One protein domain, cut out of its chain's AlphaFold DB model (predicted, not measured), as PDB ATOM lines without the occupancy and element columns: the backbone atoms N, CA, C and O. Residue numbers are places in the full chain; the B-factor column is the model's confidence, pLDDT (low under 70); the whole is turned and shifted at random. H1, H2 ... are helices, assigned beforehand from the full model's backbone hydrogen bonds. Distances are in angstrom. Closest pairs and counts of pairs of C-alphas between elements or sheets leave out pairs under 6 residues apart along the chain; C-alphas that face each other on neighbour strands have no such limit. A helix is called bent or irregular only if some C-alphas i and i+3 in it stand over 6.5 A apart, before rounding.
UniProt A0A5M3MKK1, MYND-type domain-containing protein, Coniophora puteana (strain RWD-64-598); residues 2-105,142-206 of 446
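What this domain is: This is residues 2 to 105 and 142 to 206 of the 446 residues of the protein "MYND-type domain-containing protein" of Coniophora puteana (strain RWD-64-598) (UniProt A0A5M3MKK1). Four helices, H1, H3, H5 and H8, lie at shallow tilts to their neighbours as a bundle, with H8 nearest the middle and H9 folded back on it as a helical hairpin. H7 crosses H8, H6 makes a corner at one end of H5, and the short H10 and H11 pack on H8. The printed part has 169 residues, with twelve named helices, H1 to H12 in chain order, and no named strand; the class is all helix. It is compact, with a radius of gyration of the C-alphas of 15.7 A and spans of 51 by 39 by 24 A.

Where its parts are: Find C-alpha 26 at (-27.075, 0.631, -39.918); from there H3, the longest helix, runs 30.1 A to C-alpha 46 at (-5.500, -16.950, -51.489). Before it come H1, residues 2 to 12, 15.4 A, and H2, residues 20 to 24. After it come H4, residues 51 to 55, H5, residues 62 to 77, 22.5 A, H6, residues 79 to 88, and H7, residues 91 to 97. H4 is only just irregular, with C-alphas 51 and 54 6.52 A apart. Beyond the cut look for H8, residues 143 to 160, 26.6 A, with a kink of 31 degrees near residue 150, and H9, residues 166 to 184, 26.8 A. Then come H10, residues 186 to 192, H11, residues 194 to 199, and H12, residues 201 to 205, where C-alpha 205 stands at (-43.093, -24.260, -35.319).

How they stand to each other: Start at H3, whose residues 34 to 41 touch H8, opposite ways at a shallow tilt of 30 degrees; the closest C-alphas, of Leu 37 and Ala 143, are 5.2 A apart. H3 touches H1 at 29 degrees, opposite ways, C-alphas of Thr 4 and Arg 29 6.3 A apart, and touches H4, Val 39 to Phe 53 6.2 A between C-alphas. H8, the hub, touches H5 the same way at 6 degrees, C-alphas of Gln 76 and Ala 157 4.1 A apart. H5 touches H1 at 10 degrees, the same way, C-alphas of Lys 9 and Val 71 6.5 A apart; H3 and H5 are apart. H8 and H9 form a hairpin at a steep tilt of 38 degrees, closest at C-alphas of Leu 155 and Ala 175, 5.3 A. H8 also touches H7, H10 and H11, for instance the C-alphas of Asp 153 and Ala 199 in H11, 5.0 A; H12 is close but not clearly touching. H2 touches H6, C-alphas of Ala 24 and Ala 88 5.1 A apart. Every O i to N i+4 pair is within hydrogen-bond range but in H8, 12 of 14, H10, 2 of 3, and H4, 0 of 1, where 1 of 2 O i to N i+3 pairs is.

The domain as a whole: The C-alphas farthest apart, of Arg 47 and Asn 164, are 50.9 A apart. Residues 106 to 141 are not printed, and C-alphas 105 and 142 are 11.8 A apart across the cut. Of the links printed whole, H1 to H2 and H4 to H5 are short and the others tight. Mean pLDDT of the printed part is 95.8, and no printed residue is under 70.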
ATOM      1  N   VAL A   2     -14.345  -5.666 -35.534       96.75
ATOM      2  CA  VAL A   2     -14.818  -5.645 -34.145       96.75
ATOM      3  C   VAL A   2     -15.511  -4.326 -33.808       96.75
ATOM      4  O   VAL A   2     -16.659  -4.333 -33.378       96.75
ATOM      5  N   ALA A   3     -14.888  -3.182 -34.113       97.19
ATOM      6  CA  ALA A   3     -15.497  -1.871 -33.867       97.19
ATOM      7  C   ALA A   3     -16.848  -1.675 -34.591       97.19
ATOM      8  O   ALA A   3     -17.778  -1.083 -34.045       97.19
ATOM      9  N   THR A   4     -16.983  -2.192 -35.819       97.94
ATOM     10  CA  THR A   4     -18.236  -2.111 -36.586       97.94
ATOM     11  C   THR A   4     -19.322  -2.982 -35.960       97.94
ATOM     12  O   THR A   4     -20.443  -2.507 -35.792       97.94
ATOM     13  N   ILE A   5     -18.988  -4.217 -35.575       98.12
ATOM     14  CA  ILE A   5     -19.909  -5.148 -34.909       98.12
ATOM     15  C   ILE A   5     -20.351  -4.609 -33.547       98.12
ATOM     16  O   ILE A   5     -21.550  -4.556 -33.278       98.12
ATOM     17  N   ASN A   6     -19.417  -4.121 -32.728       97.88
ATOM     18  CA  ASN A   6     -19.734  -3.518 -31.434       97.88
ATOM     19  C   ASN A   6     -20.699  -2.348 -31.600       97.88
ATOM     20  O   ASN A   6     -21.698  -2.277 -30.892       97.88
ATOM     21  N   ARG A   7     -20.482  -1.491 -32.606       97.94
ATOM     22  CA  ARG A   7     -21.407  -0.388 -32.867       97.94
ATOM     23  C   ARG A   7     -22.796  -0.860 -33.303       97.94
ATOM     24  O   ARG A   7     -23.782  -0.230 -32.934       97.94
ATOM     25  N   ILE A   8     -22.896  -1.935 -34.086       98.44
ATOM     26  CA  ILE A   8     -24.193  -2.534 -34.448       98.44
ATOM     27  C   ILE A   8     -24.910  -3.013 -33.178       98.44
ATOM     28  O   ILE A   8     -26.069  -2.652 -32.964       98.44
ATOM     29  N   LYS A   9     -24.214  -3.757 -32.309       98.31
ATOM     30  CA  LYS A   9     -24.760  -4.257 -31.039       98.31
ATOM     31  C   LYS A   9     -25.208  -3.122 -30.120       98.31
ATOM     32  O   LYS A   9     -26.357  -3.111 -29.691       98.31
ATOM     33  N   GLU A  10     -24.338  -2.143 -29.877       97.69
ATOM     34  CA  GLU A  10     -24.616  -0.968 -29.040       97.69
ATOM     35  C   GLU A  10     -25.890  -0.231 -29.451       97.69
ATOM     36  O   GLU A  10     -26.599   0.288 -28.594       97.69
ATOM     37  N   VAL A  11     -26.170  -0.150 -30.754       97.88
ATOM     38  CA  VAL A  11     -27.338   0.564 -31.272       97.88
ATOM     39  C   VAL A  11     -28.582  -0.321 -31.244       97.88
ATOM     40  O   VAL A  11     -29.623   0.105 -30.744       97.88
ATOM     41  N   LEU A  12     -28.506  -1.538 -31.787       97.75
ATOM     42  CA  LEU A  12     -29.692  -2.370 -32.005       97.75
ATOM     43  C   LEU A  12     -30.159  -3.098 -30.744       97.75
ATOM     44  O   LEU A  12     -31.369  -3.201 -30.536       97.75
ATOM     45  N   LEU A  13     -29.229  -3.518 -29.883       97.69
ATOM     46  CA  LEU A  13     -29.528  -4.202 -28.621       97.69
ATOM     47  C   LEU A  13     -29.788  -3.227 -27.464       97.69
ATOM     48  O   LEU A  13     -30.106  -3.653 -26.355       97.69
ATOM     49  N   LYS A  14     -29.679  -1.911 -27.697       95.62
ATOM     50  CA  LYS A  14     -29.947  -0.903 -26.667       95.62
ATOM     51  C   LYS A  14     -31.364  -1.057 -26.121       95.62
ATOM     52  O   LYS A  14     -32.339  -1.051 -26.878       95.62
ATOM     53  N   HIS A  15     -31.494  -1.095 -24.799       90.50
ATOM     54  CA  HIS A  15     -32.794  -0.998 -24.144       90.50
ATOM     55  C   HIS A  15     -33.356   0.429 -24.252       90.50
ATOM     56  O   HIS A  15     -32.656   1.412 -24.013       90.50
ATOM     57  N   GLY A  16     -34.639   0.546 -24.603       90.50
ATOM     58  CA  GLY A  16     -35.337   1.832 -24.706       90.50
ATOM     59  C   GLY A  16     -35.132   2.563 -26.040       90.50
ATOM     60  O   GLY A  16     -34.918   1.948 -27.086       90.50
ATOM     61  N   ALA A  17     -35.258   3.890 -26.030       89.56
ATOM     62  CA  ALA A  17     -35.189   4.697 -27.245       89.56
ATOM     63  C   ALA A  17     -33.761   4.769 -27.824       89.56
ATOM     64  O   ALA A  17     -32.762   4.885 -27.105       89.56
ATOM     65  N   VAL A  18     -33.677   4.728 -29.153       94.06
ATOM     66  CA  VAL A  18     -32.438   4.874 -29.930       94.06
ATOM     67  C   VAL A  18     -32.621   6.066 -30.856       94.06
ATOM     68  O   VAL A  18     -33.705   6.246 -31.411       94.06
ATOM     69  N   ALA A  19     -31.582   6.885 -31.012       94.12
ATOM     70  CA  ALA A  19     -31.642   8.039 -31.895       94.12
ATOM     71  C   ALA A  19     -31.814   7.594 -33.356       94.12
ATOM     72  O   ALA A  19     -31.127   6.686 -33.826       94.12
ATOM     73  N   THR A  20     -32.689   8.271 -34.101       94.69
ATOM     74  CA  THR A  20     -32.933   7.992 -35.527       94.69
ATOM     75  C   THR A  20     -31.641   8.019 -36.344       94.69
ATOM     76  O   THR A  20     -31.443   7.159 -37.195       94.69
ATOM     77  N   ALA A  21     -30.725   8.946 -36.039       94.50
ATOM     78  CA  ALA A  21     -29.429   9.059 -36.712       94.50
ATOM     79  C   ALA A  21     -28.533   7.818 -36.523       94.50
ATOM     80  O   ALA A  21     -27.812   7.431 -37.442       94.50
ATOM     81  N   ASP A  22     -28.602   7.158 -35.362       95.56
ATOM     82  CA  ASP A  22     -27.846   5.928 -35.120       95.56
ATOM     83  C   ASP A  22     -28.389   4.772 -35.965       95.56
ATOM     84  O   ASP A  22     -27.611   4.046 -36.591       95.56
ATOM     85  N   LEU A  23     -29.719   4.637 -36.032       97.06
ATOM     86  CA  LEU A  23     -30.393   3.624 -36.850       97.06
ATOM     87  C   LEU A  23     -30.173   3.862 -38.351       97.06
ATOM     88  O   LEU A  23     -29.891   2.908 -39.074       97.06
ATOM     89  N   ALA A  24     -30.223   5.119 -38.802       97.06
ATOM     90  CA  ALA A  24     -30.023   5.514 -40.199       97.06
ATOM     91  C   ALA A  24     -28.691   5.006 -40.780       97.06
ATOM     92  O   ALA A  24     -28.618   4.649 -41.951       97.06
ATOM     93  N   GLY A  25     -27.639   4.911 -39.960       97.12
ATOM     94  CA  GLY A  25     -26.336   4.409 -40.399       97.12
ATOM     95  C   GLY A  25     -26.161   2.883 -40.337       97.12
ATOM     96  O   GLY A  25     -25.038   2.407 -40.525       97.12
ATOM     97  N   MET A  26     -27.187   2.098 -39.997       97.88
ATOM     98  CA  MET A  26     -27.075   0.631 -39.918       97.88
ATOM     99  C   MET A  26     -26.789  -0.044 -41.270       97.88
ATOM    100  O   MET A  26     -25.877  -0.874 -41.302       97.88
ATOM    101  N   PRO A  27     -27.444   0.319 -42.395       97.81
ATOM    102  CA  PRO A  27     -27.192  -0.323 -43.689       97.81
ATOM    103  C   PRO A  27     -25.715  -0.273 -44.097       97.81
ATOM    104  O   PRO A  27     -25.126  -1.293 -44.455       97.81
ATOM    105  N   SER A  28     -25.064   0.886 -43.958       97.75
ATOM    106  CA  SER A  28     -23.636   1.047 -44.261       97.75
ATOM    107  C   SER A  28     -22.745   0.172 -43.375       97.75
ATOM    108  O   SER A  28     -21.743  -0.363 -43.848       97.75
ATOM    109  N   ARG A  29     -23.109  -0.020 -42.100       98.12
ATOM    110  CA  ARG A  29     -22.355  -0.877 -41.173       98.12
ATOM    111  C   ARG A  29     -22.489  -2.353 -41.531       98.12
ATOM    112  O   ARG A  29     -21.471  -3.036 -41.586       98.12
ATOM    113  N   PHE A  30     -23.688  -2.831 -41.854       98.12
ATOM    114  CA  PHE A  30     -23.875  -4.211 -42.317       98.12
ATOM    115  C   PHE A  30     -23.168  -4.476 -43.651       98.12
ATOM    116  O   PHE A  30     -22.477  -5.486 -43.791       98.12
ATOM    117  N   ARG A  31     -23.231  -3.538 -44.608       97.69
ATOM    118  CA  ARG A  31     -22.458  -3.632 -45.860       97.69
ATOM    119  C   ARG A  31     -20.948  -3.640 -45.602       97.69
ATOM    120  O   ARG A  31     -20.233  -4.403 -46.249       97.69
ATOM    121  N   ARG A  32     -20.462  -2.862 -44.624       97.75
ATOM    122  CA  ARG A  32     -19.052  -2.890 -44.196       97.75
ATOM    123  C   ARG A  32     -18.660  -4.243 -43.606       97.75
ATOM    124  O   ARG A  32     -17.585  -4.732 -43.934       97.75
ATOM    125  N   VAL A  33     -19.511  -4.856 -42.783       98.06
ATOM    126  CA  VAL A  33     -19.278  -6.210 -42.255       98.06
ATOM    127  C   VAL A  33     -19.219  -7.230 -43.393       98.06
ATOM    128  O   VAL A  33     -18.233  -7.955 -43.481       98.06
ATOM    129  N   ARG A  34     -20.196  -7.229 -44.314       97.56
ATOM    130  CA  ARG A  34     -20.195  -8.101 -45.508       97.56
ATOM    131  C   ARG A  34     -18.888  -7.975 -46.297       97.56
ATOM    132  O   ARG A  34     -18.258  -8.978 -46.614       97.56
ATOM    133  N   HIS A  35     -18.452  -6.744 -46.557       97.50
ATOM    134  CA  HIS A  35     -17.196  -6.472 -47.257       97.50
ATOM    135  C   HIS A  35     -15.972  -7.002 -46.502       97.50
ATOM    136  O   HIS A  35     -15.125  -7.676 -47.078       97.50
ATOM    137  N   LEU A  36     -15.876  -6.742 -45.198       98.00
ATOM    138  CA  LEU A  36     -14.740  -7.203 -44.402       98.00
ATOM    139  C   LEU A  36     -14.714  -8.733 -44.231       98.00
ATOM    140  O   LEU A  36     -13.629  -9.304 -44.121       98.00
ATOM    141  N   LEU A  37     -15.872  -9.406 -44.242       97.62
ATOM    142  CA  LEU A  37     -15.948 -10.869 -44.286       97.62
ATOM    143  C   LEU A  37     -15.336 -11.384 -45.592       97.62
ATOM    144  O   LEU A  37     -14.489 -12.275 -45.560       97.62
ATOM    145  N   ARG A  38     -15.685 -10.775 -46.730       96.94
ATOM    146  CA  ARG A  38     -15.088 -11.106 -48.031       96.94
ATOM    147  C   ARG A  38     -13.572 -10.898 -48.035       96.94
ATOM    148  O   ARG A  38     -12.837 -11.815 -48.394       96.94
ATOM    149  N   VAL A  39     -13.094  -9.746 -47.550       97.38
ATOM    150  CA  VAL A  39     -11.653  -9.453 -47.408       97.38
ATOM    151  C   VAL A  39     -10.941 -10.525 -46.577       97.38
ATOM    152  O   VAL A  39      -9.873 -11.002 -46.970       97.38
ATOM    153  N   TYR A  40     -11.534 -10.936 -45.453       97.62
ATOM    154  CA  TYR A  40     -10.973 -11.970 -44.589       97.62
ATOM    155  C   TYR A  40     -10.876 -13.330 -45.297       97.62
ATOM    156  O   TYR A  40      -9.799 -13.931 -45.336       97.62
ATOM    157  N   TYR A  41     -11.973 -13.808 -45.891       96.75
ATOM    158  CA  TYR A  41     -12.007 -15.127 -46.528       96.75
ATOM    159  C   TYR A  41     -11.203 -15.182 -47.833       96.75
ATOM    160  O   TYR A  41     -10.579 -16.205 -48.115       96.75
ATOM    161  N   ASP A  42     -11.092 -14.079 -48.579       95.69
ATOM    162  CA  ASP A  42     -10.170 -14.006 -49.716       95.69
ATOM    163  C   ASP A  42      -8.721 -14.129 -49.273       95.69
ATOM    164  O   ASP A  42      -7.961 -14.890 -49.877       95.69
ATOM    165  N   ALA A  43      -8.332 -13.445 -48.197       95.94
ATOM    166  CA  ALA A  43      -6.991 -13.583 -47.651       95.94
ATOM    167  C   ALA A  43      -6.727 -15.000 -47.123       95.94
ATOM    168  O   ALA A  43      -5.643 -15.533 -47.358       95.94
ATOM    169  N   LYS A  44      -7.719 -15.641 -46.488       94.44
ATOM    170  CA  LYS A  44      -7.632 -17.036 -46.025       94.44
ATOM    171  C   LYS A  44      -7.401 -18.011 -47.188       94.44
ATOM    172  O   LYS A  44      -6.492 -18.834 -47.126       94.44
ATOM    173  N   LEU A  45      -8.171 -17.884 -48.268       93.19
ATOM    174  CA  LEU A  45      -8.150 -18.815 -49.407       93.19
ATOM    175  C   LEU A  45      -6.988 -18.586 -50.378       93.19
ATOM    176  O   LEU A  45      -6.495 -19.531 -50.998       93.19
ATOM    177  N   THR A  46      -6.568 -17.330 -50.548       93.88
ATOM    178  CA  THR A  46      -5.500 -16.950 -51.489       93.88
ATOM    179  C   THR A  46      -4.138 -16.795 -50.827       93.88
ATOM    180  O   THR A  46      -3.134 -16.702 -51.531       93.88
ATOM    181  N   ARG A  47      -4.095 -16.732 -49.490       94.44
ATOM    182  CA  ARG A  47      -2.918 -16.351 -48.692       94.44
ATOM    183  C   ARG A  47      -2.378 -14.950 -49.024       94.44
ATOM    184  O   ARG A  47      -1.234 -14.643 -48.698       94.44
ATOM    185  N   ARG A  48      -3.184 -14.086 -49.658       95.50
ATOM    186  CA  ARG A  48      -2.830 -12.699 -50.007       95.50
ATOM    187  C   ARG A  48      -3.691 -11.719 -49.217       95.50
ATOM    188  O   ARG A  48      -4.909 -11.714 -49.352       95.50
ATOM    189  N   ARG A  49      -3.055 -10.869 -48.411       96.88
ATOM    190  CA  ARG A  49      -3.739  -9.842 -47.613       96.88
ATOM    191  C   ARG A  49      -3.824  -8.545 -48.413       96.88
ATOM    192  O   ARG A  49      -2.796  -8.029 -48.846       96.88
ATOM    193  N   SER A  50      -5.034  -8.028 -48.615       96.88
ATOM    194  CA  SER A  50      -5.226  -6.668 -49.128       96.88
ATOM    195  C   SER A  50      -4.911  -5.639 -48.037       96.88
ATOM    196  O   SER A  50      -4.811  -5.988 -46.858       96.88
ATOM    197  N   ALA A  51      -4.801  -4.358 -48.406       96.94
ATOM    198  CA  ALA A  51      -4.606  -3.276 -47.437       96.94
ATOM    199  C   ALA A  51      -5.717  -3.241 -46.372       96.94
ATOM    200  O   ALA A  51      -5.462  -2.967 -45.205       96.94
ATOM    201  N   GLU A  52      -6.948  -3.594 -46.748       97.56
ATOM    202  CA  GLU A  52      -8.089  -3.592 -45.835       97.56
ATOM    203  C   GLU A  52      -8.102  -4.747 -44.830       97.56
ATOM    204  O   GLU A  52      -8.864  -4.696 -43.866       97.56
ATOM    205  N   PHE A  53      -7.248  -5.761 -44.999       97.69
ATOM    206  CA  PHE A  53      -7.159  -6.877 -44.057       97.69
ATOM    207  C   PHE A  53      -6.767  -6.417 -42.643       97.69
ATOM    208  O   PHE A  53      -7.100  -7.085 -41.670       97.69
ATOM    209  N   MET A  54      -6.135  -5.244 -42.498       96.69
ATOM    210  CA  MET A  54      -5.864  -4.631 -41.188       96.69
ATOM    211  C   MET A  54      -7.134  -4.353 -40.367       96.69
ATOM    212  O   MET A  54      -7.065  -4.243 -39.149       96.69
ATOM    213  N   TYR A  55      -8.296  -4.250 -41.022       97.75
ATOM    214  CA  TYR A  55      -9.591  -4.081 -40.369       97.75
ATOM    215  C   TYR A  55     -10.281  -5.418 -40.066       97.75
ATOM    216  O   TYR A  55     -11.412  -5.407 -39.586       97.75
ATOM    217  N   CYS A  56      -9.662  -6.564 -40.349       97.12
ATOM    218  CA  CYS A  56     -10.123  -7.886 -39.923       97.12
ATOM    219  C   CYS A  56      -9.464  -8.232 -38.575       97.12
ATOM    220  O   CYS A  56      -8.629  -9.122 -38.480       97.12
ATOM    221  N   ASP A  57      -9.818  -7.454 -37.553       96.25
ATOM    222  CA  ASP A  57      -9.204  -7.361 -36.219       96.25
ATOM    223  C   ASP A  57      -9.839  -8.274 -35.147       96.25
ATOM    224  O   ASP A  57      -9.609  -8.093 -33.954       96.25
ATOM    225  N   MET A  58     -10.664  -9.237 -35.557       95.81
ATOM    226  CA  MET A  58     -11.311 -10.221 -34.684       95.81
ATOM    227  C   MET A  58     -10.343 -11.333 -34.262       95.81
ATOM    228  O   MET A  58      -9.489 -11.743 -35.047       95.81
ATOM    229  N   GLN A  59     -10.497 -11.828 -33.030       93.12
ATOM    230  CA  GLN A  59      -9.725 -12.969 -32.524       93.12
ATOM    231  C   GLN A  59     -10.235 -14.281 -33.120       93.12
ATOM    232  O   GLN A  59      -9.453 -15.041 -33.687       93.12
ATOM    233  N   ASP A  60     -11.550 -14.498 -33.042       95.12
ATOM    234  CA  ASP A  60     -12.241 -15.591 -33.708       95.12
ATOM    235  C   ASP A  60     -13.249 -15.029 -34.719       95.12
ATOM    236  O   ASP A  60     -13.956 -14.051 -34.476       95.12
ATOM    237  N   ILE A  61     -13.308 -15.647 -35.896       94.88
ATOM    238  CA  ILE A  61     -14.294 -15.298 -36.914       94.88
ATOM    239  C   ILE A  61     -15.706 -15.740 -36.514       94.88
ATOM    240  O   ILE A  61     -16.669 -15.102 -36.938       94.88
ATOM    241  N   ALA A  62     -15.836 -16.784 -35.688       93.44
ATOM    242  CA  ALA A  62     -17.122 -17.266 -35.190       93.44
ATOM    243  C   ALA A  62     -17.843 -16.211 -34.333       93.44
ATOM    244  O   ALA A  62     -19.067 -16.097 -34.408       93.44
ATOM    245  N   ASP A  63     -17.095 -15.370 -33.610       94.94
ATOM    246  CA  ASP A  63     -17.653 -14.272 -32.809       94.94
ATOM    247  C   ASP A  63     -18.438 -13.270 -33.664       94.94
ATOM    248  O   ASP A  63     -19.399 -12.656 -33.198       94.94
ATOM    249  N   VAL A  64     -18.054 -13.106 -34.936       96.56
ATOM    250  CA  VAL A  64     -18.758 -12.218 -35.866       96.56
ATOM    251  C   VAL A  64     -20.138 -12.782 -36.193       96.56
ATOM    252  O   VAL A  64     -21.123 -12.055 -36.073       96.56
ATOM    253  N   GLY A  65     -20.228 -14.060 -36.572       96.00
ATOM    254  CA  GLY A  65     -21.503 -14.723 -36.863       96.00
ATOM    255  C   GLY A  65     -22.427 -14.763 -35.652       96.00
ATOM    256  O   GLY A  65     -23.590 -14.390 -35.767       96.00
ATOM    257  N   LEU A  66     -21.900 -15.109 -34.473       96.25
ATOM    258  CA  LEU A  66     -22.679 -15.137 -33.231       96.25
ATOM    259  C   LEU A  66     -23.211 -13.751 -32.845       96.25
ATOM    260  O   LEU A  66     -24.376 -13.617 -32.477       96.25
ATOM    261  N   ALA A  67     -22.399 -12.699 -32.982       97.81
ATOM    262  CA  ALA A  67     -22.850 -11.329 -32.742       97.81
ATOM    263  C   ALA A  67     -23.932 -10.885 -33.740       97.81
ATOM    264  O   ALA A  67     -24.875 -10.182 -33.373       97.81
ATOM    265  N   LEU A  68     -23.801 -11.286 -35.006       98.06
ATOM    266  CA  LEU A  68     -24.801 -11.035 -36.043       98.06
ATOM    267  C   LEU A  68     -26.111 -11.784 -35.761       98.06
ATOM    268  O   LEU A  68     -27.180 -11.199 -35.933       98.06
ATOM    269  N   HIS A  69     -26.022 -13.026 -35.283       97.75
ATOM    270  CA  HIS A  69     -27.165 -13.831 -34.866       97.75
ATOM    271  C   HIS A  69     -27.899 -13.208 -33.678       97.75
ATOM    272  O   HIS A  69     -29.104 -13.004 -33.727       97.75
ATOM    273  N   GLU A  70     -27.173 -12.811 -32.629       98.19
ATOM    274  CA  GLU A  70     -27.747 -12.158 -31.445       98.19
ATOM    275  C   GLU A  70     -28.566 -10.915 -31.829       98.19
ATOM    276  O   GLU A  70     -29.697 -10.723 -31.374       98.19
ATOM    277  N   VAL A  71     -28.015 -10.084 -32.720       98.31
ATOM    278  CA  VAL A  71     -28.702  -8.908 -33.265       98.31
ATOM    279  C   VAL A  71     -29.933  -9.308 -34.075       98.31
ATOM    280  O   VAL A  71     -30.994  -8.707 -33.902       98.31
ATOM    281  N   GLY A  72     -29.810 -10.305 -34.949       98.00
ATOM    282  CA  GLY A  72     -30.908 -10.817 -35.762       98.00
ATOM    283  C   GLY A  72     -32.069 -11.336 -34.911       98.00
ATOM    284  O   GLY A  72     -33.198 -10.859 -35.049       98.00
ATOM    285  N   VAL A  73     -31.789 -12.246 -33.979       97.69
ATOM    286  CA  VAL A  73     -32.762 -12.806 -33.030       97.69
ATOM    287  C   VAL A  73     -33.431 -11.706 -32.210       97.69
ATOM    288  O   VAL A  73     -34.653 -11.709 -32.055       97.69
ATOM    289  N   TYR A  74     -32.679 -10.709 -31.733       97.69
ATOM    290  CA  TYR A  74     -33.282  -9.574 -31.033       97.69
ATOM    291  C   TYR A  74     -34.308  -8.836 -31.907       97.69
ATOM    292  O   TYR A  74     -35.381  -8.473 -31.424       97.69
ATOM    293  N   LEU A  75     -34.018  -8.633 -33.197       97.19
ATOM    294  CA  LEU A  75     -34.962  -8.014 -34.133       97.19
ATOM    295  C   LEU A  75     -36.181  -8.900 -34.413       97.19
ATOM    296  O   LEU A  75     -37.280  -8.360 -34.551       97.19
ATOM    297  N   GLN A  76     -36.022 -10.228 -34.444       95.38
ATOM    298  CA  GLN A  76     -37.161 -11.149 -34.525       95.38
ATOM    299  C   GLN A  76     -38.105 -10.985 -33.325       95.38
ATOM    300  O   GLN A  76     -39.325 -10.933 -33.488       95.38
ATOM    301  N   LEU A  77     -37.537 -10.889 -32.120       95.19
ATOM    302  CA  LEU A  77     -38.284 -10.822 -30.863       95.19
ATOM    303  C   LEU A  77     -38.826  -9.414 -30.558       95.19
ATOM    304  O   LEU A  77     -39.813  -9.272 -29.838       95.19
ATOM    305  N   SER A  78     -38.212  -8.362 -31.110       95.75
ATOM    306  CA  SER A  78     -38.553  -6.959 -30.852       95.75
ATOM    307  C   SER A  78     -39.133  -6.271 -32.088       95.75
ATOM    308  O   SER A  78     -38.481  -5.471 -32.767       95.75
ATOM    309  N   ALA A  79     -40.422  -6.519 -32.342       93.88
ATOM    310  CA  ALA A  79     -41.167  -5.854 -33.412       93.88
ATOM    311  C   ALA A  79     -41.042  -4.311 -33.408       93.88
ATOM    312  O   ALA A  79     -40.820  -3.735 -34.478       93.88
ATOM    313  N   PRO A  80     -41.101  -3.609 -32.253       94.75
ATOM    314  CA  PRO A  80     -40.890  -2.165 -32.222       94.75
ATOM    315  C   PRO A  80     -39.493  -1.742 -32.692       94.75
ATOM    316  O   PRO A  80     -39.381  -0.774 -33.443       94.75
ATOM    317  N   ARG A  81     -38.425  -2.465 -32.303       96.38
ATOM    318  CA  ARG A  81     -37.060  -2.143 -32.752       96.38
ATOM    319  C   ARG A  81     -36.920  -2.349 -34.252       96.38
ATOM    320  O   ARG A  81     -36.362  -1.482 -34.919       96.38
ATOM    321  N   PHE A  82     -37.420  -3.467 -34.772       96.38
ATOM    322  CA  PHE A  82     -37.322  -3.769 -36.195       96.38
ATOM    323  C   PHE A  82     -38.051  -2.720 -37.045       96.38
ATOM    324  O   PHE A  82     -37.482  -2.187 -37.995       96.38
ATOM    325  N   ARG A  83     -39.258  -2.308 -36.638       94.38
ATOM    326  CA  ARG A  83     -39.989  -1.211 -37.294       94.38
ATOM    327  C   ARG A  83     -39.256   0.124 -37.200       94.38
ATOM    328  O   ARG A  83     -39.185   0.839 -38.195       94.38
ATOM    329  N   ALA A  84     -38.694   0.453 -36.035       95.62
ATOM    330  CA  ALA A  84     -37.907   1.673 -35.867       95.62
ATOM    331  C   ALA A  84     -36.679   1.683 -36.789       95.62
ATOM    332  O   ALA A  84     -36.390   2.710 -37.399       95.62
ATOM    333  N   LEU A  85     -35.996   0.543 -36.941       97.12
ATOM    334  CA  LEU A  85     -34.883   0.384 -37.875       97.12
ATOM    335  C   LEU A  85     -35.329   0.624 -39.321       97.12
ATOM    336  O   LEU A  85     -34.735   1.458 -39.992       97.12
ATOM    337  N   LEU A  86     -36.388  -0.045 -39.786       95.56
ATOM    338  CA  LEU A  86     -36.882   0.119 -41.158       95.56
ATOM    339  C   LEU A  86     -37.393   1.542 -41.436       95.56
ATOM    340  O   LEU A  86     -37.219   2.057 -42.535       95.56
ATOM    341  N   SER A  87     -37.995   2.194 -40.437       94.88
ATOM    342  CA  SER A  87     -38.468   3.574 -40.557       94.88
ATOM    343  C   SER A  87     -37.324   4.587 -40.599       94.88
ATOM    344  O   SER A  87     -37.406   5.559 -41.344       94.88
ATOM    345  N   ALA A  88     -36.287   4.398 -39.782       97.25
ATOM    346  CA  ALA A  88     -35.142   5.303 -39.715       97.25
ATOM    347  C   ALA A  88     -34.118   5.048 -40.833       97.25
ATOM    348  O   ALA A  88     -33.378   5.956 -41.204       97.25
ATOM    349  N   ALA A  89     -34.073   3.823 -41.360       96.88
ATOM    350  CA  ALA A  89     -33.149   3.380 -42.392       96.88
ATOM    351  C   ALA A  89     -33.875   2.540 -43.462       96.88
ATOM    352  O   ALA A  89     -33.725   1.315 -43.482       96.88
ATOM    353  N   PRO A  90     -34.628   3.163 -44.388       94.44
ATOM    354  CA  PRO A  90     -35.336   2.436 -45.447       94.44
ATOM    355  C   PRO A  90     -34.415   1.569 -46.320       94.44
ATOM    356  O   PRO A  90     -34.803   0.490 -46.755       94.44
ATOM    357  N   GLU A  91     -33.155   1.979 -46.507       96.88
ATOM    358  CA  GLU A  91     -32.133   1.177 -47.196       96.88
ATOM    359  C   GLU A  91     -31.845  -0.178 -46.538       96.88
ATOM    360  O   GLU A  91     -31.276  -1.061 -47.180       96.88
ATOM    361  N   MET A  92     -32.204  -0.356 -45.264       97.06
ATOM    362  CA  MET A  92     -32.053  -1.640 -44.588       97.06
ATOM    363  C   MET A  92     -32.975  -2.696 -45.196       97.06
ATOM    364  O   MET A  92     -32.596  -3.860 -45.293       97.06
ATOM    365  N   GLU A  93     -34.161  -2.285 -45.652       96.44
ATOM    366  CA  GLU A  93     -35.061  -3.163 -46.394       96.44
ATOM    367  C   GLU A  93     -34.387  -3.655 -47.676       96.44
ATOM    368  O   GLU A  93     -34.346  -4.860 -47.907       96.44
ATOM    369  N   ALA A  94     -33.783  -2.747 -48.448       96.12
ATOM    370  CA  ALA A  94     -33.046  -3.108 -49.656       96.12
ATOM    371  C   ALA A  94     -31.859  -4.032 -49.341       96.12
ATOM    372  O   ALA A  94     -31.669  -5.036 -50.016       96.12
ATOM    373  N   PHE A  95     -31.108  -3.771 -48.265       97.19
ATOM    374  CA  PHE A  95     -30.011  -4.646 -47.846       97.19
ATOM    375  C   PHE A  95     -30.464  -6.086 -47.538       97.19
ATOM    376  O   PHE A  95     -29.753  -7.036 -47.859       97.19
ATOM    377  N   ILE A  96     -31.634  -6.262 -46.914       97.50
ATOM    378  CA  ILE A  96     -32.141  -7.589 -46.536       97.50
ATOM    379  C   ILE A  96     -32.842  -8.276 -47.716       97.50
ATOM    380  O   ILE A  96     -32.652  -9.474 -47.927       97.50
ATOM    381  N   LEU A  97     -33.665  -7.536 -48.468       96.75
ATOM    382  CA  LEU A  97     -34.578  -8.088 -49.470       96.75
ATOM    383  C   LEU A  97     -34.033  -8.065 -50.899       96.75
ATOM    384  O   LEU A  97     -34.402  -8.943 -51.679       96.75
ATOM    385  N   ASP A  98     -33.154  -7.121 -51.244       95.38
ATOM    386  CA  ASP A  98     -32.790  -6.830 -52.640       95.38
ATOM    387  C   ASP A  98     -31.302  -6.994 -52.936       95.38
ATOM    388  O   ASP A  98     -30.952  -7.569 -53.965       95.38
ATOM    389  N   ASP A  99     -30.420  -6.546 -52.039       95.25
ATOM    390  CA  ASP A  99     -28.971  -6.641 -52.222       95.25
ATOM    391  C   ASP A  99     -28.581  -8.094 -52.567       95.25
ATOM    392  O   ASP A  99     -29.052  -9.029 -51.912       95.25
ATOM    393  N   PRO A 100     -27.701  -8.335 -53.549       92.81
ATOM    394  CA  PRO A 100     -27.251  -9.684 -53.854       92.81
ATOM    395  C   PRO A 100     -26.472 -10.274 -52.675       92.81
ATOM    396  O   PRO A 100     -25.745  -9.580 -51.952       92.81
ATOM    397  N   ILE A 101     -26.621 -11.581 -52.486       89.25
ATOM    398  CA  ILE A 101     -25.866 -12.323 -51.482       89.25
ATOM    399  C   ILE A 101     -24.503 -12.667 -52.084       89.25
ATOM    400  O   ILE A 101     -24.419 -13.325 -53.120       89.25
ATOM    401  N   ASP A 102     -23.435 -12.220 -51.429       92.50
ATOM    402  CA  ASP A 102     -22.071 -12.558 -51.826       92.50
ATOM    403  C   ASP A 102     -21.722 -13.981 -51.369       92.50
ATOM    404  O   ASP A 102     -21.374 -14.207 -50.210       92.50
ATOM    405  N   LEU A 103     -21.831 -14.938 -52.292       94.00
ATOM    406  CA  LEU A 103     -21.408 -16.326 -52.085       94.00
ATOM    407  C   LEU A 103     -19.887 -16.518 -52.179       94.00
ATOM    408  O   LEU A 103     -19.377 -17.562 -51.780       94.00
ATOM    409  N   GLY A 104     -19.156 -15.536 -52.708       93.19
ATOM    410  CA  GLY A 104     -17.748 -15.677 -53.044       93.19
ATOM    411  C   GLY A 104     -17.512 -16.462 -54.339       93.19
ATOM    412  O   GLY A 104     -18.227 -17.400 -54.701       93.19
ATOM    413  N   ARG A 105     -16.451 -16.087 -55.061       92.50
ATOM    414  CA  ARG A 105     -16.102 -16.700 -56.356       92.50
ATOM    415  C   ARG A 105     -15.832 -18.202 -56.265       92.50
ATOM    416  O   ARG A 105     -16.181 -18.926 -57.186       92.50
ATOM    417  N   CYS A 142     -16.399 -19.102 -45.762       95.75
ATOM    418  CA  CYS A 142     -17.571 -18.983 -44.895       95.75
ATOM    419  C   CYS A 142     -18.073 -17.530 -44.805       95.75
ATOM    420  O   CYS A 142     -18.754 -17.189 -43.846       95.75
ATOM    421  N   ALA A 143     -17.763 -16.649 -45.767       96.12
ATOM    422  CA  ALA A 143     -18.237 -15.258 -45.719       96.12
ATOM    423  C   ALA A 143     -19.776 -15.181 -45.716       96.12
ATOM    424  O   ALA A 143     -20.369 -14.522 -44.862       96.12
ATOM    425  N   ALA A 144     -20.406 -15.913 -46.638       96.00
ATOM    426  CA  ALA A 144     -21.857 -16.038 -46.741       96.00
ATOM    427  C   ALA A 144     -22.467 -16.688 -45.490       96.00
ATOM    428  O   ALA A 144     -23.444 -16.174 -44.954       96.00
ATOM    429  N   TYR A 145     -21.841 -17.760 -44.994       96.69
ATOM    430  CA  TYR A 145     -22.225 -18.464 -43.767       96.69
ATOM    431  C   TYR A 145     -22.321 -17.516 -42.562       96.69
ATOM    432  O   TYR A 145     -23.343 -17.470 -41.887       96.69
ATOM    433  N   GLN A 146     -21.294 -16.687 -42.327       96.31
ATOM    434  CA  GLN A 146     -21.291 -15.746 -41.196       96.31
ATOM    435  C   GLN A 146     -22.416 -14.703 -41.306       96.31
ATOM    436  O   GLN A 146     -22.990 -14.293 -40.300       96.31
ATOM    437  N   LEU A 147     -22.749 -14.273 -42.529       96.00
ATOM    438  CA  LEU A 147     -23.822 -13.307 -42.769       96.00
ATOM    439  C   LEU A 147     -25.224 -13.943 -42.708       96.00
ATOM    440  O   LEU A 147     -26.200 -13.240 -42.437       96.00
ATOM    441  N   ALA A 148     -25.325 -15.255 -42.944       96.56
ATOM    442  CA  ALA A 148     -26.581 -15.998 -42.962       96.56
ATOM    443  C   ALA A 148     -27.322 -15.931 -41.626       96.56
ATOM    444  O   ALA A 148     -28.546 -15.819 -41.648       96.56
ATOM    445  N   PHE A 149     -26.591 -15.907 -40.504       95.38
ATOM    446  CA  PHE A 149     -27.150 -15.671 -39.173       95.38
ATOM    447  C   PHE A 149     -28.070 -14.442 -39.171       95.38
ATOM    448  O   PHE A 149     -29.271 -14.556 -38.962       95.38
ATOM    449  N   PHE A 150     -27.538 -13.271 -39.529       97.75
ATOM    450  CA  PHE A 150     -28.332 -12.044 -39.539       97.75
ATOM    451  C   PHE A 150     -29.404 -12.023 -40.636       97.75
ATOM    452  O   PHE A 150     -30.528 -11.589 -40.386       97.75
ATOM    453  N   LEU A 151     -29.074 -12.439 -41.865       97.81
ATOM    454  CA  LEU A 151     -30.019 -12.357 -42.985       97.81
ATOM    455  C   LEU A 151     -31.227 -13.272 -42.780       97.81
ATOM    456  O   LEU A 151     -32.355 -12.827 -42.991       97.81
ATOM    457  N   GLY A 152     -31.001 -14.517 -42.354       97.75
ATOM    458  CA  GLY A 152     -32.072 -15.453 -42.025       97.75
ATOM    459  C   GLY A 152     -32.963 -14.882 -40.929       97.75
ATOM    460  O   GLY A 152     -34.183 -14.817 -41.098       97.75
ATOM    461  N   ASP A 153     -32.353 -14.365 -39.861       98.44
ATOM    462  CA  ASP A 153     -33.103 -13.794 -38.752       98.44
ATOM    463  C   ASP A 153     -33.939 -12.580 -39.163       98.44
ATOM    464  O   ASP A 153     -35.116 -12.472 -38.821       98.44
ATOM    465  N   ALA A 154     -33.358 -11.665 -39.935       98.12
ATOM    466  CA  ALA A 154     -34.043 -10.466 -40.393       98.12
ATOM    467  C   ALA A 154     -35.191 -10.790 -41.366       98.12
ATOM    468  O   ALA A 154     -36.243 -10.146 -41.317       98.12
ATOM    469  N   LEU A 155     -35.031 -11.805 -42.224       98.44
ATOM    470  CA  LEU A 155     -36.108 -12.302 -43.084       98.44
ATOM    471  C   LEU A 155     -37.259 -12.871 -42.252       98.44
ATOM    472  O   LEU A 155     -38.415 -12.533 -42.500       98.44
ATOM    473  N   VAL A 156     -36.961 -13.668 -41.228       98.31
ATOM    474  CA  VAL A 156     -37.984 -14.194 -40.314       98.31
ATOM    475  C   VAL A 156     -38.634 -13.074 -39.498       98.31
ATOM    476  O   VAL A 156     -39.852 -13.095 -39.307       98.31
ATOM    477  N   ALA A 157     -37.888 -12.034 -39.118       97.94
ATOM    478  CA  ALA A 157     -38.438 -10.860 -38.446       97.94
ATOM    479  C   ALA A 157     -39.532 -10.175 -39.283       97.94
ATOM    480  O   ALA A 157     -40.566  -9.810 -38.719       97.94
ATOM    481  N   PHE A 158     -39.374 -10.068 -40.613       97.75
ATOM    482  CA  PHE A 158     -40.446  -9.595 -41.504       97.75
ATOM    483  C   PHE A 158     -41.701 -10.474 -41.407       97.75
ATOM    484  O   PHE A 158     -42.809  -9.945 -41.302       97.75
ATOM    485  N   LEU A 159     -41.541 -11.801 -41.411       97.62
ATOM    486  CA  LEU A 159     -42.651 -12.765 -41.397       97.62
ATOM    487  C   LEU A 159     -43.426 -12.787 -40.072       97.62
ATOM    488  O   LEU A 159     -44.620 -13.091 -40.061       97.62
ATOM    489  N   LEU A 160     -42.761 -12.458 -38.963       95.62
ATOM    490  CA  LEU A 160     -43.371 -12.401 -37.634       95.62
ATOM    491  C   LEU A 160     -44.137 -11.092 -37.376       95.62
ATOM    492  O   LEU A 160     -44.958 -11.037 -36.460       95.62
ATOM    493  N   GLN A 161     -43.922 -10.041 -38.179       90.62
ATOM    494  CA  GLN A 161     -44.679  -8.796 -38.036       90.62
ATOM    495  C   GLN A 161     -46.172  -8.984 -38.376       90.62
ATOM    496  O   GLN A 161     -46.534  -9.714 -39.299       90.62
ATOM    497  N   PRO A 162     -47.083  -8.264 -37.706       89.00
ATOM    498  CA  PRO A 162     -48.411  -8.013 -38.255       89.00
ATOM    499  C   PRO A 162     -48.303  -7.231 -39.573       89.00
ATOM    500  O   PRO A 162     -47.655  -6.187 -39.595       89.00
ATOM    501  N   ALA A 163     -48.950  -7.713 -40.638       90.06
ATOM    502  CA  ALA A 163     -49.040  -7.021 -41.923       90.06
ATOM    503  C   ALA A 163     -50.449  -6.456 -42.132       90.06
ATOM    504  O   ALA A 163     -51.361  -7.141 -42.611       90.06
ATOM    505  N   ASN A 164     -50.624  -5.198 -41.736       92.12
ATOM    506  CA  ASN A 164     -51.911  -4.508 -41.743       92.12
ATOM    507  C   ASN A 164     -52.096  -3.653 -43.002       92.12
ATOM    508  O   ASN A 164     -53.223  -3.388 -43.414       92.12
ATOM    509  N   THR A 165     -50.996  -3.251 -43.635       93.75
ATOM    510  CA  THR A 165     -50.973  -2.459 -44.869       93.75
ATOM    511  C   THR A 165     -50.592  -3.309 -46.083       93.75
ATOM    512  O   THR A 165     -50.006  -4.385 -45.949       93.75
ATOM    513  N   VAL A 166     -50.908  -2.827 -47.292       95.25
ATOM    514  CA  VAL A 166     -50.498  -3.479 -48.553       95.25
ATOM    515  C   VAL A 166     -48.973  -3.596 -48.627       95.25
ATOM    516  O   VAL A 166     -48.457  -4.680 -48.875       95.25
ATOM    517  N   GLN A 167     -48.256  -2.526 -48.283       92.50
ATOM    518  CA  GLN A 167     -46.794  -2.500 -48.286       92.50
ATOM    519  C   GLN A 167     -46.177  -3.520 -47.311       92.50
ATOM    520  O   GLN A 167     -45.177  -4.162 -47.625       92.50
ATOM    521  N   GLU A 168     -46.754  -3.706 -46.119       93.19
ATOM    522  CA  GLU A 168     -46.277  -4.727 -45.175       93.19
ATOM    523  C   GLU A 168     -46.515  -6.149 -45.696       93.19
ATOM    524  O   GLU A 168     -45.656  -7.011 -45.511       93.19
ATOM    525  N   LYS A 169     -47.641  -6.394 -46.378       95.75
ATOM    526  CA  LYS A 169     -47.914  -7.693 -47.013       95.75
ATOM    527  C   LYS A 169     -46.919  -7.975 -48.136       95.75
ATOM    528  O   LYS A 169     -46.328  -9.049 -48.165       95.75
ATOM    529  N   GLU A 170     -46.651  -6.990 -48.992       95.81
ATOM    530  CA  GLU A 170     -45.648  -7.097 -50.059       95.81
ATOM    531  C   GLU A 170     -44.244  -7.382 -49.506       95.81
ATOM    532  O   GLU A 170     -43.525  -8.235 -50.036       95.81
ATOM    533  N   ARG A 171     -43.858  -6.723 -48.404       95.38
ATOM    534  CA  ARG A 171     -42.598  -7.005 -47.694       95.38
ATOM    535  C   ARG A 171     -42.535  -8.445 -47.200       95.38
ATOM    536  O   ARG A 171     -41.518  -9.103 -47.402       95.38
ATOM    537  N   GLN A 172     -43.606  -8.946 -46.586       97.00
ATOM    538  CA  GLN A 172     -43.661 -10.332 -46.114       97.00
ATOM    539  C   GLN A 172     -43.558 -11.338 -47.251       97.00
ATOM    540  O   GLN A 172     -42.832 -12.319 -47.133       97.00
ATOM    541  N   GLU A 173     -44.238 -11.092 -48.364       97.31
ATOM    542  CA  GLU A 173     -44.151 -11.963 -49.530       97.31
ATOM    543  C   GLU A 173     -42.747 -11.979 -50.139       97.31
ATOM    544  O   GLU A 173     -42.233 -13.045 -50.484       97.31
ATOM    545  N   ARG A 174     -42.099 -10.814 -50.254       97.81
ATOM    546  CA  ARG A 174     -40.709 -10.709 -50.724       97.81
ATOM    547  C   ARG A 174     -39.749 -11.426 -49.777       97.81
ATOM    548  O   ARG A 174     -38.925 -12.207 -50.248       97.81
ATOM    549  N   ALA A 175     -39.903 -11.229 -48.467       98.31
ATOM    550  CA  ALA A 175     -39.115 -11.928 -47.457       98.31
ATOM    551  C   ALA A 175     -39.315 -13.450 -47.534       98.31
ATOM    552  O   ALA A 175     -38.340 -14.194 -47.525       98.31
ATOM    553  N   MET A 176     -40.559 -13.914 -47.693       98.31
ATOM    554  CA  MET A 176     -40.885 -15.334 -47.833       98.31
ATOM    555  C   MET A 176     -40.232 -15.940 -49.077       98.31
ATOM    556  O   MET A 176     -39.559 -16.962 -48.980       98.31
ATOM    557  N   ARG A 177     -40.381 -15.296 -50.243       97.62
ATOM    558  CA  ARG A 177     -39.774 -15.763 -51.501       97.62
ATOM    559  C   ARG A 177     -38.255 -15.836 -51.404       97.62
ATOM    560  O   ARG A 177     -37.666 -16.824 -51.831       97.62
ATOM    561  N   ARG A 178     -37.630 -14.824 -50.800       97.75
ATOM    562  CA  ARG A 178     -36.180 -14.795 -50.602       97.75
ATOM    563  C   ARG A 178     -35.710 -15.868 -49.622       97.75
ATOM    564  O   ARG A 178     -34.710 -16.526 -49.882       97.75
ATOM    565  N   LEU A 179     -36.455 -16.109 -48.546       97.94
ATOM    566  CA  LEU A 179     -36.158 -17.186 -47.604       97.94
ATOM    567  C   LEU A 179     -36.280 -18.568 -48.264       97.94
ATOM    568  O   LEU A 179     -35.411 -19.416 -48.072       97.94
ATOM    569  N   VAL A 180     -37.310 -18.789 -49.089       97.62
ATOM    570  CA  VAL A 180     -37.451 -20.009 -49.905       97.62
ATOM    571  C   VAL A 180     -36.269 -20.151 -50.860       97.62
ATOM    572  O   VAL A 180     -35.650 -21.208 -50.902       97.62
ATOM    573  N   GLU A 181     -35.894 -19.096 -51.582       96.12
ATOM    574  CA  GLU A 181     -34.742 -19.119 -52.486       96.12
ATOM    575  C   GLU A 181     -33.444 -19.518 -51.766       96.12
ATOM    576  O   GLU A 181     -32.744 -20.428 -52.216       96.12
ATOM    577  N   MET A 182     -33.155 -18.876 -50.632       96.50
ATOM    578  CA  MET A 182     -31.956 -19.125 -49.828       96.50
ATOM    579  C   MET A 182     -31.908 -20.540 -49.244       96.50
ATOM    580  O   MET A 182     -30.826 -21.091 -49.062       96.50
ATOM    581  N   SER A 183     -33.068 -21.121 -48.936       96.44
ATOM    582  CA  SER A 183     -33.169 -22.413 -48.251       96.44
ATOM    583  C   SER A 183     -33.358 -23.607 -49.190       96.44
ATOM    584  O   SER A 183     -33.166 -24.740 -48.764       96.44
ATOM    585  N   THR A 184     -33.714 -23.384 -50.457       95.44
ATOM    586  CA  THR A 184     -34.023 -24.475 -51.403       95.44
ATOM    587  C   THR A 184     -33.051 -24.581 -52.569       95.44
ATOM    588  O   THR A 184     -32.874 -25.674 -53.103       95.44
ATOM    589  N   LYS A 185     -32.392 -23.489 -52.981       93.06
ATOM    590  CA  LYS A 185     -31.390 -23.562 -54.051       93.06
ATOM    591  C   LYS A 185     -30.075 -24.119 -53.491       93.06
ATOM    592  O   LYS A 185     -29.533 -23.483 -52.584       93.06
ATOM    593  N   PRO A 186     -29.495 -25.190 -54.073       90.38
ATOM    594  CA  PRO A 186     -28.270 -25.819 -53.563       90.38
ATOM    595  C   PRO A 186     -27.143 -24.816 -53.291       90.38
ATOM    596  O   PRO A 186     -26.672 -24.692 -52.171       90.38
ATOM    597  N   THR A 187     -26.851 -23.945 -54.264       91.12
ATOM    598  CA  THR A 187     -25.812 -22.902 -54.136       91.12
ATOM    599  C   THR A 187     -25.921 -22.010 -52.893       91.12
ATOM    600  O   THR A 187     -24.895 -21.607 -52.349       91.12
ATOM    601  N   PHE A 188     -27.139 -21.678 -52.453       94.12
ATOM    602  CA  PHE A 188     -27.355 -20.903 -51.232       94.12
ATOM    603  C   PHE A 188     -27.370 -21.809 -50.007       94.12
ATOM    604  O   PHE A 188     -26.723 -21.493 -49.011       94.12
ATOM    605  N   ARG A 189     -28.063 -22.946 -50.096       91.62
ATOM    606  CA  ARG A 189     -28.202 -23.896 -48.995       91.62
ATOM    607  C   ARG A 189     -26.843 -24.389 -48.495       91.62
ATOM    608  O   ARG A 189     -26.592 -24.307 -47.296       91.62
ATOM    609  N   ASP A 190     -25.947 -24.763 -49.405       90.19
ATOM    610  CA  ASP A 190     -24.591 -25.246 -49.102       90.19
ATOM    611  C   ASP A 190     -23.679 -24.137 -48.547       90.19
ATOM    612  O   ASP A 190     -22.677 -24.391 -47.874       90.19
ATOM    613  N   ALA A 191     -23.996 -22.875 -48.856       93.88
ATOM    614  CA  ALA A 191     -23.253 -21.713 -48.379       93.88
ATOM    615  C   ALA A 191     -23.716 -21.218 -47.014       93.88
ATOM    616  O   ALA A 191     -22.911 -20.661 -46.265       93.88
ATOM    617  N   PHE A 192     -24.997 -21.390 -46.710       94.31
ATOM    618  CA  PHE A 192     -25.569 -20.946 -45.455       94.31
ATOM    619  C   PHE A 192     -25.516 -22.036 -44.408       94.31
ATOM    620  O   PHE A 192     -24.976 -21.756 -43.355       94.31
ATOM    621  N   GLY A 193     -25.970 -23.257 -44.690       88.31
ATOM    622  CA  GLY A 193     -25.940 -24.357 -43.729       88.31
ATOM    623  C   GLY A 193     -26.827 -24.123 -42.500       88.31
ATOM    624  O   GLY A 193     -27.932 -23.578 -42.597       88.31
ATOM    625  N   ASP A 194     -26.332 -24.541 -41.335       89.12
ATOM    626  CA  ASP A 194     -27.051 -24.546 -40.059       89.12
ATOM    627  C   ASP A 194     -27.536 -23.181 -39.517       89.12
ATOM    628  O   ASP A 194     -28.641 -23.161 -38.970       89.12
ATOM    629  N   PRO A 195     -26.857 -22.027 -39.711       93.44
ATOM    630  CA  PRO A 195     -27.349 -20.714 -39.296       93.44
ATOM    631  C   PRO A 195     -28.705 -20.374 -39.908       93.44
ATOM    632  O   PRO A 195     -29.562 -19.797 -39.243       93.44
ATOM    633  N   LEU A 196     -28.919 -20.731 -41.182       95.50
ATOM    634  CA  LEU A 196     -30.190 -20.458 -41.845       95.50
ATOM    635  C   LEU A 196     -31.303 -21.332 -41.263       95.50
ATOM    636  O   LEU A 196     -32.393 -20.832 -40.997       95.50
ATOM    637  N   THR A 197     -31.024 -22.615 -41.028       93.44
ATOM    638  CA  THR A 197     -31.973 -23.525 -40.375       93.44
ATOM    639  C   THR A 197     -32.334 -23.051 -38.967       93.44
ATOM    640  O   THR A 197     -33.515 -23.057 -38.614       93.44
ATOM    641  N   ASP A 198     -31.361 -22.597 -38.171       92.31
ATOM    642  CA  ASP A 198     -31.624 -22.116 -36.810       92.31
ATOM    643  C   ASP A 198     -32.469 -20.832 -36.820       92.31
ATOM    644  O   ASP A 198     -33.487 -20.752 -36.126       92.31
ATOM    645  N   ALA A 199     -32.156 -19.888 -37.717       94.94
ATOM    646  CA  ALA A 199     -32.959 -18.684 -37.925       94.94
ATOM    647  C   ALA A 199     -34.412 -19.000 -38.335       94.94
ATOM    648  O   ALA A 199     -35.339 -18.284 -37.955       94.94
ATOM    649  N   MET A 200     -34.630 -20.087 -39.086       96.25
ATOM    650  CA  MET A 200     -35.934 -20.502 -39.617       96.25
ATOM    651  C   MET A 200     -36.827 -21.258 -38.627       96.25
ATOM    652  O   MET A 200     -37.992 -21.519 -38.943       96.25
ATOM    653  N   ARG A 201     -36.363 -21.571 -37.413       94.69
ATOM    654  CA  ARG A 201     -37.174 -22.295 -36.413       94.69
ATOM    655  C   ARG A 201     -38.571 -21.697 -36.185       94.69
ATOM    656  O   ARG A 201     -39.525 -22.481 -36.133       94.69
ATOM    657  N   PRO A 202     -38.761 -20.360 -36.149       96.50
ATOM    658  CA  PRO A 202     -40.090 -19.771 -36.028       96.50
ATOM    659  C   PRO A 202     -41.030 -20.047 -37.195       96.50
ATOM    660  O   PRO A 202     -42.246 -20.113 -36.996       96.50
ATOM    661  N   VAL A 203     -40.484 -20.226 -38.399       97.62
ATOM    662  CA  VAL A 203     -41.247 -20.641 -39.580       97.62
ATOM    663  C   VAL A 203     -41.764 -22.061 -39.382       97.62
ATOM    664  O   VAL A 203     -42.939 -22.312 -39.633       97.62
ATOM    665  N   TYR A 204     -40.925 -22.969 -38.875       96.25
ATOM    666  CA  TYR A 204     -41.272 -24.381 -38.710       96.25
ATOM    667  C   TYR A 204     -42.262 -24.661 -37.580       96.25
ATOM    668  O   TYR A 204     -43.166 -25.471 -37.770       96.25
ATOM    669  N   TRP A 205     -42.163 -23.994 -36.428       94.69
ATOM    670  CA  TRP A 205     -43.093 -24.260 -35.319       94.69
ATOM    671  C   TRP A 205     -44.386 -23.436 -35.359       94.69
ATOM    672  O   TRP A 205     -45.280 -23.669 -34.547       94.69
ATOM    673  N   THR A 206     -44.511 -22.462 -36.269       95.38
ATOM    674  CA  THR A 206     -45.715 -21.627 -36.399       95.38
ATOM    675  C   THR A 206     -46.594 -22.163 -37.535       95.38
ATOM    676  O   THR A 206     -46.281 -21.902 -38.697       95.38
TER     677      THR A 206